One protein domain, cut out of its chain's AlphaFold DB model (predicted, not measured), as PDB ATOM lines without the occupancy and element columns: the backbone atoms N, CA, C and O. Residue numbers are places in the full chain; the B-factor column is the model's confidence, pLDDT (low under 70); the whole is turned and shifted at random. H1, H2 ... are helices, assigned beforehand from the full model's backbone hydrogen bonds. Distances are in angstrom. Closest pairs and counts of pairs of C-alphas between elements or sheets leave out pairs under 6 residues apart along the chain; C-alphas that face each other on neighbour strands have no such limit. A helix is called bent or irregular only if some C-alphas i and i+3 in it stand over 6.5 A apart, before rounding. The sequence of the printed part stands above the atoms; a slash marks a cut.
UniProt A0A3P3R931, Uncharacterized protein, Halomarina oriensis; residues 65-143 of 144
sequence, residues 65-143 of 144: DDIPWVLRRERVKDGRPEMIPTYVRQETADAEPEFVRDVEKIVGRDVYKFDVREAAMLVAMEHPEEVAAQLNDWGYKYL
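This is residues 65 to 143 of the 144 residues of an uncharacterized protein of Halomarina oriensis (UniProt A0A3P3R931). Three helices, H2, H3 and H4, follow one another round a loose, open three-sided frame, H3 running from beside H2 to the corner where H4 sets off at about a right angle. The short H1 sits at one far end of the length and the tail after H4 at the other, and a long link with no named element, residues 73 to 89, runs back along the length from H1 to the first residue of H2. The 79 printed residues hold four named helices, in the order H1, H2, H3, H4, and no named strand; the class is all helix. The whole is loose, with a radius of gyration of the C-alphas of 15.2 A, and elongated, spanning 46 by 25 by 21 A.

Start at the longest helix, H2, residues 90 to 107, which has a kink of 28 degrees near residue 98 and is only just irregular, C-alphas 94 and 97 being 6.8 A apart. With residues 100 to 103 alone it only just touches residues 113 to 116 of H3, residues 113 to 126, with 3 pairs of C-alphas within 8 A. Their closest C-alphas, those of Val 100 and Lys 113, are 6.5 A apart, and the two lines are about perpendicular at 88 degrees. Go on to H4, residues 128 to 137, which is close to H3 but not clearly touching; the closest C-alphas, those of Ala 124 and Val 131, are 6.5 A apart, and the lines are about perpendicular at 81 degrees. H2 and H4 are apart. H1, residues 69 to 72, is apart from H2, H3 and H4. In H3 and H4 every O i to N i+4 pair is within hydrogen-bond range, in H2 12 of 14 are, and H1 is too short for such a pair.

Find C-alpha 90 at (-21.433, 49.163, 38.120); from there H2 runs 26.5 A to C-alpha 107 at (0.420, 35.043, 33.149). H3 measures 20.1 A from its first to its last C-alpha and H4 14.2 A, ending at C-alpha 137 at (-10.894, 59.526, 46.173). For H1, 5.3 A long, look at C-alpha 69 at (-1.869, 25.651, 45.322).

Look for the two C-alphas farthest apart at Glu 74 and Tyr 142, 46.6 A from each other. Residues 80 to 95 stand free, of which 90 to 95 belong to H2. The link from H1 to H2 is long, with 17 residues, while those from H2 to H3 and from H3 to H4 are tight. The printed part has no cut; its mean pLDDT is 95.0, and no printed residue is under 70.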
ATOM      1  N   ASP A  65       2.166  21.300  51.369       74.56
ATOM      2  CA  ASP A  65       2.292  22.760  51.320       74.56
ATOM      3  C   ASP A  65       3.364  23.317  50.368       74.56
ATOM      4  O   ASP A  65       3.211  24.443  49.900       74.56
ATOM      5  N   ASP A  66       4.385  22.534  50.015       81.44
ATOM      6  CA  ASP A  66       5.449  22.928  49.080       81.44
ATOM      7  C   ASP A  66       4.981  22.876  47.612       81.44
ATOM      8  O   ASP A  66       5.624  23.428  46.716       81.44
ATOM      9  N   ILE A  67       3.849  22.215  47.344       87.00
ATOM     10  CA  ILE A  67       3.257  22.144  46.009       87.00
ATOM     11  C   ILE A  67       2.437  23.425  45.763       87.00
ATOM     12  O   ILE A  67       1.576  23.772  46.581       87.00
ATOM     13  N   PRO A  68       2.627  24.128  44.630       90.88
ATOM     14  CA  PRO A  68       1.809  25.285  44.277       90.88
ATOM     15  C   PRO A  68       0.308  24.981  44.356       90.88
ATOM     16  O   PRO A  68      -0.155  23.962  43.848       90.88
ATOM     17  N   TRP A  69      -0.459  25.878  44.977       87.75
ATOM     18  CA  TRP A  69      -1.869  25.651  45.322       87.75
ATOM     19  C   TRP A  69      -2.746  25.232  44.125       87.75
ATOM     20  O   TRP A  69      -3.526  24.287  44.233       87.75
ATOM     21  N   VAL A  70      -2.553  25.845  42.948       91.50
ATOM     22  CA  VAL A  70      -3.301  25.506  41.718       91.50
ATOM     23  C   VAL A  70      -3.096  24.050  41.279       91.50
ATOM     24  O   VAL A  70      -3.993  23.485  40.663       91.50
ATOM     25  N   LEU A  71      -1.950  23.434  41.597       91.50
ATOM     26  CA  LEU A  71      -1.651  22.038  41.252       91.50
ATOM     27  C   LEU A  71      -2.223  21.033  42.262       91.50
ATOM     28  O   LEU A  71      -2.197  19.836  41.995       91.50
ATOM     29  N   ARG A  72      -2.702  21.502  43.420       90.50
ATOM     30  CA  ARG A  72      -3.256  20.653  44.483       90.50
ATOM     31  C   ARG A  72      -4.773  20.573  44.495       90.50
ATOM     32  O   ARG A  72      -5.312  19.627  45.054       90.50
ATOM     33  N   ARG A  73      -5.451  21.593  43.972       92.19
ATOM     34  CA  ARG A  73      -6.915  21.659  43.957       92.19
ATOM     35  C   ARG A  73      -7.490  20.862  42.790       92.19
ATOM     36  O   ARG A  73      -6.902  20.843  41.709       92.19
ATOM     37  N   GLU A  74      -8.681  20.305  42.971       91.44
ATOM     38  CA  GLU A  74      -9.443  19.686  41.883       91.44
ATOM     39  C   GLU A  74     -10.437  20.681  41.274       91.44
ATOM     40  O   GLU A  74     -10.669  20.698  40.064       91.44
ATOM     41  N   ARG A  75     -11.007  21.553  42.111       91.81
ATOM     42  CA  ARG A  75     -11.990  22.578  41.754       91.81
ATOM     43  C   ARG A  75     -11.532  23.949  42.235       91.81
ATOM     44  O   ARG A  75     -10.808  24.092  43.214       91.81
ATOM     45  N   VAL A  76     -12.032  24.997  41.583       90.19
ATOM     46  CA  VAL A  76     -11.675  26.394  41.900       90.19
ATOM     47  C   VAL A  76     -12.003  26.800  43.348       90.19
ATOM     48  O   VAL A  76     -11.331  27.659  43.919       90.19
ATOM     49  N   LYS A  77     -13.019  26.165  43.948       90.75
ATOM     50  CA  LYS A  77     -13.501  26.443  45.311       90.75
ATOM     51  C   LYS A  77     -12.785  25.624  46.392       90.75
ATOM     52  O   LYS A  77     -12.993  25.892  47.572       90.75
ATOM     53  N   ASP A  78     -11.973  24.638  46.022       92.00
ATOM     54  CA  ASP A  78     -11.339  23.761  47.005       92.00
ATOM     55  C   ASP A  78     -10.334  24.534  47.858       92.00
ATOM     56  O   ASP A  78      -9.639  25.430  47.382       92.00
ATOM     57  N   GLY A  79     -10.265  24.194  49.146       86.56
ATOM     58  CA  GLY A  79      -9.401  24.896  50.098       86.56
ATOM     59  C   GLY A  79      -9.867  26.313  50.453       86.56
ATOM     60  O   GLY A  79      -9.130  27.026  51.125       86.56
ATOM     61  N   ARG A  80     -11.080  26.718  50.044       91.25
ATOM     62  CA  ARG A  80     -11.679  28.027  50.350       91.25
ATOM     63  C   ARG A  80     -12.961  27.844  51.178       91.25
ATOM     64  O   ARG A  80     -14.062  27.886  50.627       91.25
ATOM     65  N   PRO A  81     -12.843  27.578  52.494       90.06
ATOM     66  CA  PRO A  81     -13.999  27.295  53.349       90.06
ATOM     67  C   PRO A  81     -14.897  28.521  53.566       90.06
ATOM     68  O   PRO A  81     -16.068  28.371  53.907       90.06
ATOM     69  N   GLU A  82     -14.358  29.725  53.368       91.25
ATOM     70  CA  GLU A  82     -15.062  30.985  53.566       91.25
ATOM     71  C   GLU A  82     -15.426  31.630  52.226       91.25
ATOM     72  O   GLU A  82     -14.598  31.770  51.325       91.25
ATOM     73  N   MET A  83     -16.686  32.047  52.104       89.75
ATOM     74  CA  MET A  83     -17.175  32.835  50.979       89.75
ATOM     75  C   MET A  83     -17.323  34.289  51.422       89.75
ATOM     76  O   MET A  83     -18.068  34.576  52.357       89.75
ATOM     77  N   ILE A  84     -16.672  35.203  50.704       88.00
ATOM     78  CA  ILE A  84     -16.826  36.647  50.901       88.00
ATOM     79  C   ILE A  84     -17.704  37.190  49.762       88.00
ATOM     80  O   ILE A  84     -17.205  37.402  48.655       88.00
ATOM     81  N   PRO A  85     -19.020  37.376  49.974       90.00
ATOM     82  CA  PRO A  85     -19.863  38.048  48.997       90.00
ATOM     83  C   PRO A  85     -19.554  39.549  48.991       90.00
ATOM     84  O   PRO A  85     -19.558  40.200  50.035       90.00
ATOM     85  N   THR A  86     -19.312  40.114  47.809       91.75
ATOM     86  CA  THR A  86     -19.041  41.547  47.646       91.75
ATOM     87  C   THR A  86     -19.969  42.133  46.598       91.75
ATOM     88  O   THR A  86     -20.013  41.663  45.462       91.75
ATOM     89  N   TYR A  87     -20.693  43.182  46.983       95.69
ATOM     90  CA  TYR A  87     -21.393  44.047  46.045       95.69
ATOM     91  C   TYR A  87     -20.450  45.168  45.628       95.69
ATOM     92  O   TYR A  87     -19.838  45.816  46.476       95.69
ATOM     93  N   VAL A  88     -20.335  45.387  44.324       96.38
ATOM     94  CA  VAL A  88     -19.495  46.436  43.746       96.38
ATOM     95  C   VAL A  88     -20.359  47.409  42.955       96.38
ATOM     96  O   VAL A  88     -21.490  47.091  42.583       96.38
ATOM     97  N   ARG A  89     -19.838  48.613  42.715       97.62
ATOM     98  CA  ARG A  89     -20.485  49.572  41.815       97.62
ATOM     99  C   ARG A  89     -20.445  49.062  40.372       97.62
ATOM    100  O   ARG A  89     -19.570  48.267  40.030       97.62
ATOM    101  N   GLN A  90     -21.349  49.560  39.529       97.88
ATOM    102  CA  GLN A  90     -21.433  49.163  38.120       97.88
ATOM    103  C   GLN A  90     -20.107  49.382  37.385       97.88
ATOM    104  O   GLN A  90     -19.626  48.472  36.727       97.88
ATOM    105  N   GLU A  91     -19.450  50.528  37.589       97.06
ATOM    106  CA  GLU A  91     -18.197  50.827  36.886       97.06
ATOM    107  C   GLU A  91     -17.078  49.835  37.248       97.06
ATOM    108  O   GLU A  91     -16.220  49.521  36.430       97.06
ATOM    109  N   THR A  92     -17.095  49.309  38.477       97.06
ATOM    110  CA  THR A  92     -16.161  48.268  38.923       97.06
ATOM    111  C   THR A  92     -16.517  46.905  38.338       97.06
ATOM    112  O   THR A  92     -15.616  46.164  37.953       97.06
ATOM    113  N   ALA A  93     -17.809  46.569  38.260       97.25
ATOM    114  CA  ALA A  93     -18.263  45.330  37.634       97.25
ATOM    115  C   ALA A  93     -17.893  45.288  36.142       97.25
ATOM    116  O   ALA A  93     -17.409  44.262  35.671       97.25
ATOM    117  N   ASP A  94     -18.048  46.413  35.442       98.25
ATOM    118  CA  ASP A  94     -17.765  46.544  34.009       98.25
ATOM    119  C   ASP A  94     -16.255  46.519  33.704       98.25
ATOM    120  O   ASP A  94     -15.839  46.034  32.655       98.25
ATOM    121  N   ALA A  95     -15.414  47.010  34.623       97.88
ATOM    122  CA  ALA A  95     -13.956  46.998  34.469       97.88
ATOM    123  C   ALA A  95     -13.317  45.625  34.757       97.88
ATOM    124  O   ALA A  95     -12.191  45.350  34.342       97.88
ATOM    125  N   GLU A  96     -14.011  44.754  35.485       97.62
ATOM    126  CA  GLU A  96     -13.455  43.490  35.959       97.62
ATOM    127  C   GLU A  96     -13.099  42.480  34.847       97.62
ATOM    128  O   GLU A  96     -12.035  41.865  34.956       97.62
ATOM    129  N   PRO A  97     -13.901  42.284  33.780       98.19
ATOM    130  CA  PRO A  97     -13.522  41.402  32.674       98.19
ATOM    131  C   PRO A  97     -12.210  41.825  32.005       98.19
ATOM    132  O   PRO A  97     -11.368  40.980  31.706       98.19
ATOM    133  N   GLU A  98     -12.006  43.132  31.829       98.44
ATOM    134  CA  GLU A  98     -10.774  43.675  31.253       98.44
ATOM    135  C   GLU A  98      -9.574  43.434  32.171       98.44
ATOM    136  O   GLU A  98      -8.527  42.976  31.717       98.44
ATOM    137  N   PHE A  99      -9.748  43.656  33.477       98.38
ATOM    138  CA  PHE A  99      -8.725  43.346  34.471       98.38
ATOM    139  C   PHE A  99      -8.325  41.862  34.446       98.38
ATOM    140  O   PHE A  99      -7.135  41.549  34.430       98.38
ATOM    141  N   VAL A 100      -9.296  40.942  34.382       98.50
ATOM    142  CA  VAL A 100      -9.022  39.498  34.256       98.50
ATOM    143  C   VAL A 100      -8.238  39.209  32.978       98.50
ATOM    144  O   VAL A 100      -7.208  38.538  33.037       98.50
ATOM    145  N   ARG A 101      -8.669  39.768  31.842       98.44
ATOM    146  CA  ARG A 101      -8.003  39.596  30.546       98.44
ATOM    147  C   ARG A 101      -6.555  40.084  30.573       98.44
ATOM    148  O   ARG A 101      -5.672  39.460  29.987       98.44
ATOM    149  N   ASP A 102      -6.289  41.204  31.233       98.56
ATOM    150  CA  ASP A 102      -4.936  41.740  31.357       98.56
ATOM    151  C   ASP A 102      -4.047  40.860  32.239       98.56
ATOM    152  O   ASP A 102      -2.892  40.607  31.884       98.56
ATOM    153  N   VAL A 103      -4.590  40.298  33.322       98.50
ATOM    154  CA  VAL A 103      -3.884  39.292  34.128       98.50
ATOM    155  C   VAL A 103      -3.580  38.039  33.299       98.50
ATOM    156  O   VAL A 103      -2.442  37.574  33.309       98.50
ATOM    157  N   GLU A 104      -4.535  37.521  32.525       98.38
ATOM    158  CA  GLU A 104      -4.330  36.352  31.650       98.38
ATOM    159  C   GLU A 104      -3.209  36.573  30.632       98.38
ATOM    160  O   GLU A 104      -2.365  35.693  30.439       98.38
ATOM    161  N   LYS A 105      -3.142  37.766  30.022       98.44
ATOM    162  CA  LYS A 105      -2.051  38.138  29.107       98.44
ATOM    163  C   LYS A 105      -0.689  38.112  29.803       98.44
ATOM    164  O   LYS A 105       0.281  37.650  29.206       98.44
ATOM    165  N   ILE A 106      -0.605  38.608  31.041       98.12
ATOM    166  CA  ILE A 106       0.645  38.654  31.818       98.12
ATOM    167  C   ILE A 106       1.079  37.244  32.234       98.12
ATOM    168  O   ILE A 106       2.255  36.901  32.118       98.12
ATOM    169  N   VAL A 107       0.141  36.419  32.705       97.31
ATOM    170  CA  VAL A 107       0.420  35.043  33.149       97.31
ATOM    171  C   VAL A 107       0.650  34.106  31.951       97.31
ATOM    172  O   VAL A 107       1.352  33.102  32.074       97.31
ATOM    173  N   GLY A 108       0.100  34.434  30.779       98.06
ATOM    174  CA  GLY A 108       0.231  33.658  29.545       98.06
ATOM    175  C   GLY A 108      -0.706  32.449  29.465       98.06
ATOM    176  O   GLY A 108      -0.399  31.487  28.759       98.06
ATOM    177  N   ARG A 109      -1.814  32.458  30.217       96.75
ATOM    178  CA  ARG A 109      -2.839  31.399  30.240       96.75
ATOM    179  C   ARG A 109      -4.153  31.915  30.822       96.75
ATOM    180  O   ARG A 109      -4.130  32.853  31.615       96.75
ATOM    181  N   ASP A 110      -5.241  31.215  30.517       96.69
ATOM    182  CA  ASP A 110      -6.549  31.429  31.142       96.69
ATOM    183  C   ASP A 110      -6.456  31.237  32.669       96.69
ATOM    184  O   ASP A 110      -5.827  30.279  33.151       96.69
ATOM    185  N   VAL A 111      -7.103  32.124  33.428       96.31
ATOM    186  CA  VAL A 111      -7.179  32.051  34.895       96.31
ATOM    187  C   VAL A 111      -8.620  32.178  35.374       96.31
ATOM    188  O   VAL A 111      -9.430  32.908  34.811       96.31
ATOM    189  N   TYR A 112      -8.971  31.474  36.452       95.75
ATOM    190  CA  TYR A 112     -10.311  31.619  37.009       95.75
ATOM    191  C   TYR A 112     -10.469  33.002  37.634       95.75
ATOM    192  O   TYR A 112      -9.661  33.423  38.461       95.75
ATOM    193  N   LYS A 113     -11.588  33.662  37.329       95.69
ATOM    194  CA  LYS A 113     -11.968  34.954  37.917       95.69
ATOM    195  C   LYS A 113     -11.876  34.973  39.447       95.69
ATOM    196  O   LYS A 113     -11.489  35.978  40.033       95.69
ATOM    197  N   PHE A 114     -12.207  33.859  40.102       93.94
ATOM    198  CA  PHE A 114     -12.109  33.749  41.558       93.94
ATOM    199  C   PHE A 114     -10.662  33.830  42.062       93.94
ATOM    200  O   PHE A 114     -10.409  34.483  43.070       93.94
ATOM    201  N   ASP A 115      -9.714  33.246  41.324       95.44
ATOM    202  CA  ASP A 115      -8.290  33.339  41.652       95.44
ATOM    203  C   ASP A 115      -7.768  34.756  41.438       95.44
ATOM    204  O   ASP A 115      -7.011  35.254  42.263       95.44
ATOM    205  N   VAL A 116      -8.214  35.432  40.374       97.12
ATOM    206  CA  VAL A 116      -7.860  36.837  40.123       97.12
ATOM    207  C   VAL A 116      -8.362  37.735  41.252       97.12
ATOM    208  O   VAL A 116      -7.606  38.567  41.744       97.12
ATOM    209  N   ARG A 117      -9.609  37.548  41.706       95.88
ATOM    210  CA  ARG A 117     -10.177  38.313  42.828       95.88
ATOM    211  C   ARG A 117      -9.403  38.112  44.123       95.88
ATOM    212  O   ARG A 117      -9.116  39.089  44.807       95.88
ATOM    213  N   GLU A 118      -9.075  36.869  44.471       94.94
ATOM    214  CA  GLU A 118      -8.286  36.610  45.676       94.94
ATOM    215  C   GLU A 118      -6.870  37.173  45.544       94.94
ATOM    216  O   GLU A 118      -6.413  37.845  46.460       94.94
ATOM    217  N   ALA A 119      -6.197  36.962  44.411       96.75
ATOM    218  CA  ALA A 119      -4.863  37.506  44.183       96.75
ATOM    219  C   ALA A 119      -4.861  39.040  44.279       96.75
ATOM    220  O   ALA A 119      -4.007  39.609  44.951       96.75
ATOM    221  N   ALA A 120      -5.853  39.707  43.681       97.19
ATOM    222  CA  ALA A 120      -6.027  41.152  43.791       97.19
ATOM    223  C   ALA A 120      -6.260  41.597  45.242       97.19
ATOM    224  O   ALA A 120      -5.688  42.592  45.678       97.19
ATOM    225  N   MET A 121      -7.060  40.849  46.007       96.19
ATOM    226  CA  MET A 121      -7.292  41.123  47.425       96.19
ATOM    227  C   MET A 121      -6.017  40.945  48.261       96.19
ATOM    228  O   MET A 121      -5.737  41.780  49.115       96.19
ATOM    229  N   LEU A 122      -5.221  39.902  48.006       97.12
ATOM    230  CA  LEU A 122      -3.944  39.677  48.691       97.12
ATOM    231  C   LEU A 122      -2.948  40.806  48.402       97.12
ATOM    232  O   LEU A 122      -2.364  41.347  49.336       97.12
ATOM    233  N   VAL A 123      -2.823  41.228  47.140       98.25
ATOM    234  CA  VAL A 123      -2.010  42.398  46.767       98.25
ATOM    235  C   VAL A 123      -2.521  43.652  47.485       98.25
ATOM    236  O   VAL A 123      -1.741  44.374  48.097       98.25
ATOM    237  N   ALA A 124      -3.833  43.890  47.510       97.62
ATOM    238  CA  ALA A 124      -4.415  45.031  48.220       97.62
ATOM    239  C   ALA A 124      -4.139  45.006  49.739       97.62
ATOM    240  O   ALA A 124      -3.955  46.059  50.348       97.62
ATOM    241  N   MET A 125      -4.082  43.821  50.359       97.94
ATOM    242  CA  MET A 125      -3.706  43.660  51.771       97.94
ATOM    243  C   MET A 125      -2.227  43.981  52.030       97.94
ATOM    244  O   MET A 125      -1.896  44.460  53.115       97.94
ATOM    245  N   GLU A 126      -1.349  43.744  51.052       98.44
ATOM    246  CA  GLU A 126       0.070  44.122  51.108       98.44
ATOM    247  C   GLU A 126       0.302  45.614  50.805       98.44
ATOM    248  O   GLU A 126       1.312  46.168  51.243       98.44
ATOM    249  N   HIS A 127      -0.654  46.274  50.138       98.44
ATOM    250  CA  HIS A 127      -0.608  47.683  49.719       98.44
ATOM    251  C   HIS A 127      -1.772  48.526  50.288       98.44
ATOM    252  O   HIS A 127      -2.554  49.125  49.536       98.44
ATOM    253  N   PRO A 128      -1.931  48.608  51.625       98.44
ATOM    254  CA  PRO A 128      -3.067  49.289  52.247       98.44
ATOM    255  C   PRO A 128      -3.136  50.792  51.926       98.44
ATOM    256  O   PRO A 128      -4.220  51.378  51.943       98.44
ATOM    257  N   GLU A 129      -2.011  51.436  51.627       98.31
ATOM    258  CA  GLU A 129      -1.942  52.840  51.221       98.31
ATOM    259  C   GLU A 129      -2.640  53.118  49.885       98.31
ATOM    260  O   GLU A 129      -3.290  54.156  49.749       98.31
ATOM    261  N   GLU A 130      -2.564  52.193  48.925       98.44
ATOM    262  CA  GLU A 130      -3.240  52.327  47.631       98.44
ATOM    263  C   GLU A 130      -4.753  52.194  47.807       98.44
ATOM    264  O   GLU A 130      -5.529  52.999  47.285       98.44
ATOM    265  N   VAL A 131      -5.176  51.247  48.650       98.25
ATOM    266  CA  VAL A 131      -6.582  51.092  49.041       98.25
ATOM    267  C   VAL A 131      -7.084  52.357  49.742       98.25
ATOM    268  O   VAL A 131      -8.152  52.873  49.410       98.25
ATOM    269  N   ALA A 132      -6.310  52.906  50.681       98.25
ATOM    270  CA  ALA A 132      -6.665  54.137  51.380       98.25
ATOM    271  C   ALA A 132      -6.751  55.345  50.432       98.25
ATOM    272  O   ALA A 132      -7.648  56.174  50.581       98.25
ATOM    273  N   ALA A 133      -5.861  55.449  49.441       98.31
ATOM    274  CA  ALA A 133      -5.936  56.480  48.410       98.31
ATOM    275  C   ALA A 133      -7.239  56.362  47.603       98.31
ATOM    276  O   ALA A 133      -7.965  57.348  47.471       98.31
ATOM    277  N   GLN A 134      -7.599  55.147  47.181       97.81
ATOM    278  CA  GLN A 134      -8.847  54.887  46.465       97.81
ATOM    279  C   GLN A 134     -10.090  55.246  47.298       97.81
ATOM    280  O   GLN A 134     -11.022  55.868  46.783       97.81
ATOM    281  N   LEU A 135     -10.098  54.913  48.596       97.88
ATOM    282  CA  LEU A 135     -11.164  55.303  49.529       97.88
ATOM    283  C   LEU A 135     -11.245  56.827  49.696       97.88
ATOM    284  O   LEU A 135     -12.330  57.410  49.725       97.88
ATOM    285  N   ASN A 136     -10.101  57.500  49.781       97.94
ATOM    286  CA  ASN A 136     -10.044  58.955  49.878       97.94
ATOM    287  C   ASN A 136     -10.558  59.647  48.612       97.94
ATOM    288  O   ASN A 136     -11.208  60.691  48.716       97.94
ATOM    289  N   ASP A 137     -10.322  59.065  47.440       96.94
ATOM    290  CA  ASP A 137     -10.894  59.526  46.173       96.94
ATOM    291  C   ASP A 137     -12.405  59.290  46.099       96.94
ATOM    292  O   ASP A 137     -13.127  60.103  45.523       96.94
ATOM    293  N   TRP A 138     -12.915  58.258  46.778       97.12
ATOM    294  CA  TRP A 138     -14.355  58.092  47.018       97.12
ATOM    295  C   TRP A 138     -14.924  59.076  48.049       97.12
ATOM    296  O   TRP A 138     -16.134  59.120  48.252       97.12
ATOM    297  N   GLY A 139     -14.074  59.892  48.675       97.81
ATOM    298  CA  GLY A 139     -14.482  60.977  49.558       97.81
ATOM    299  C   GLY A 139     -14.353  60.680  51.048       97.81
ATOM    300  O   GLY A 139     -14.741  61.533  51.841       97.81
ATOM    301  N   TYR A 140     -13.759  59.549  51.454       96.75
ATOM    302  CA  TYR A 140     -13.536  59.251  52.879       96.75
ATOM    303  C   TYR A 140     -12.727  60.336  53.603       96.75
ATOM    304  O   TYR A 140     -12.951  60.575  54.784       96.75
ATOM    305  N   LYS A 141     -11.860  61.069  52.890       96.00
ATOM    306  CA  LYS A 141     -11.111  62.214  53.437       96.00
ATOM    307  C   LYS A 141     -11.971  63.412  53.865       96.00
ATOM    308  O   LYS A 141     -11.433  64.348  54.447       96.00
ATOM    309  N   TYR A 142     -13.258  63.422  53.520       96.50
ATOM    310  CA  TYR A 142     -14.209  64.487  53.850       96.50
ATOM    311  C   TYR A 142     -15.283  64.042  54.853       96.50
ATOM    312  O   TYR A 142     -16.212  64.805  55.113       96.50
ATOM    313  N   LEU A 143     -15.206  62.805  55.353       92.69
ATOM    314  CA  LEU A 143     -16.091  62.314  56.404       92.69
ATOM    315  C   LEU A 143     -15.496  62.708  57.765       92.69
ATOM    316  O   LEU A 143     -14.324  62.427  58.013       92.69
TER     317      LEU A 143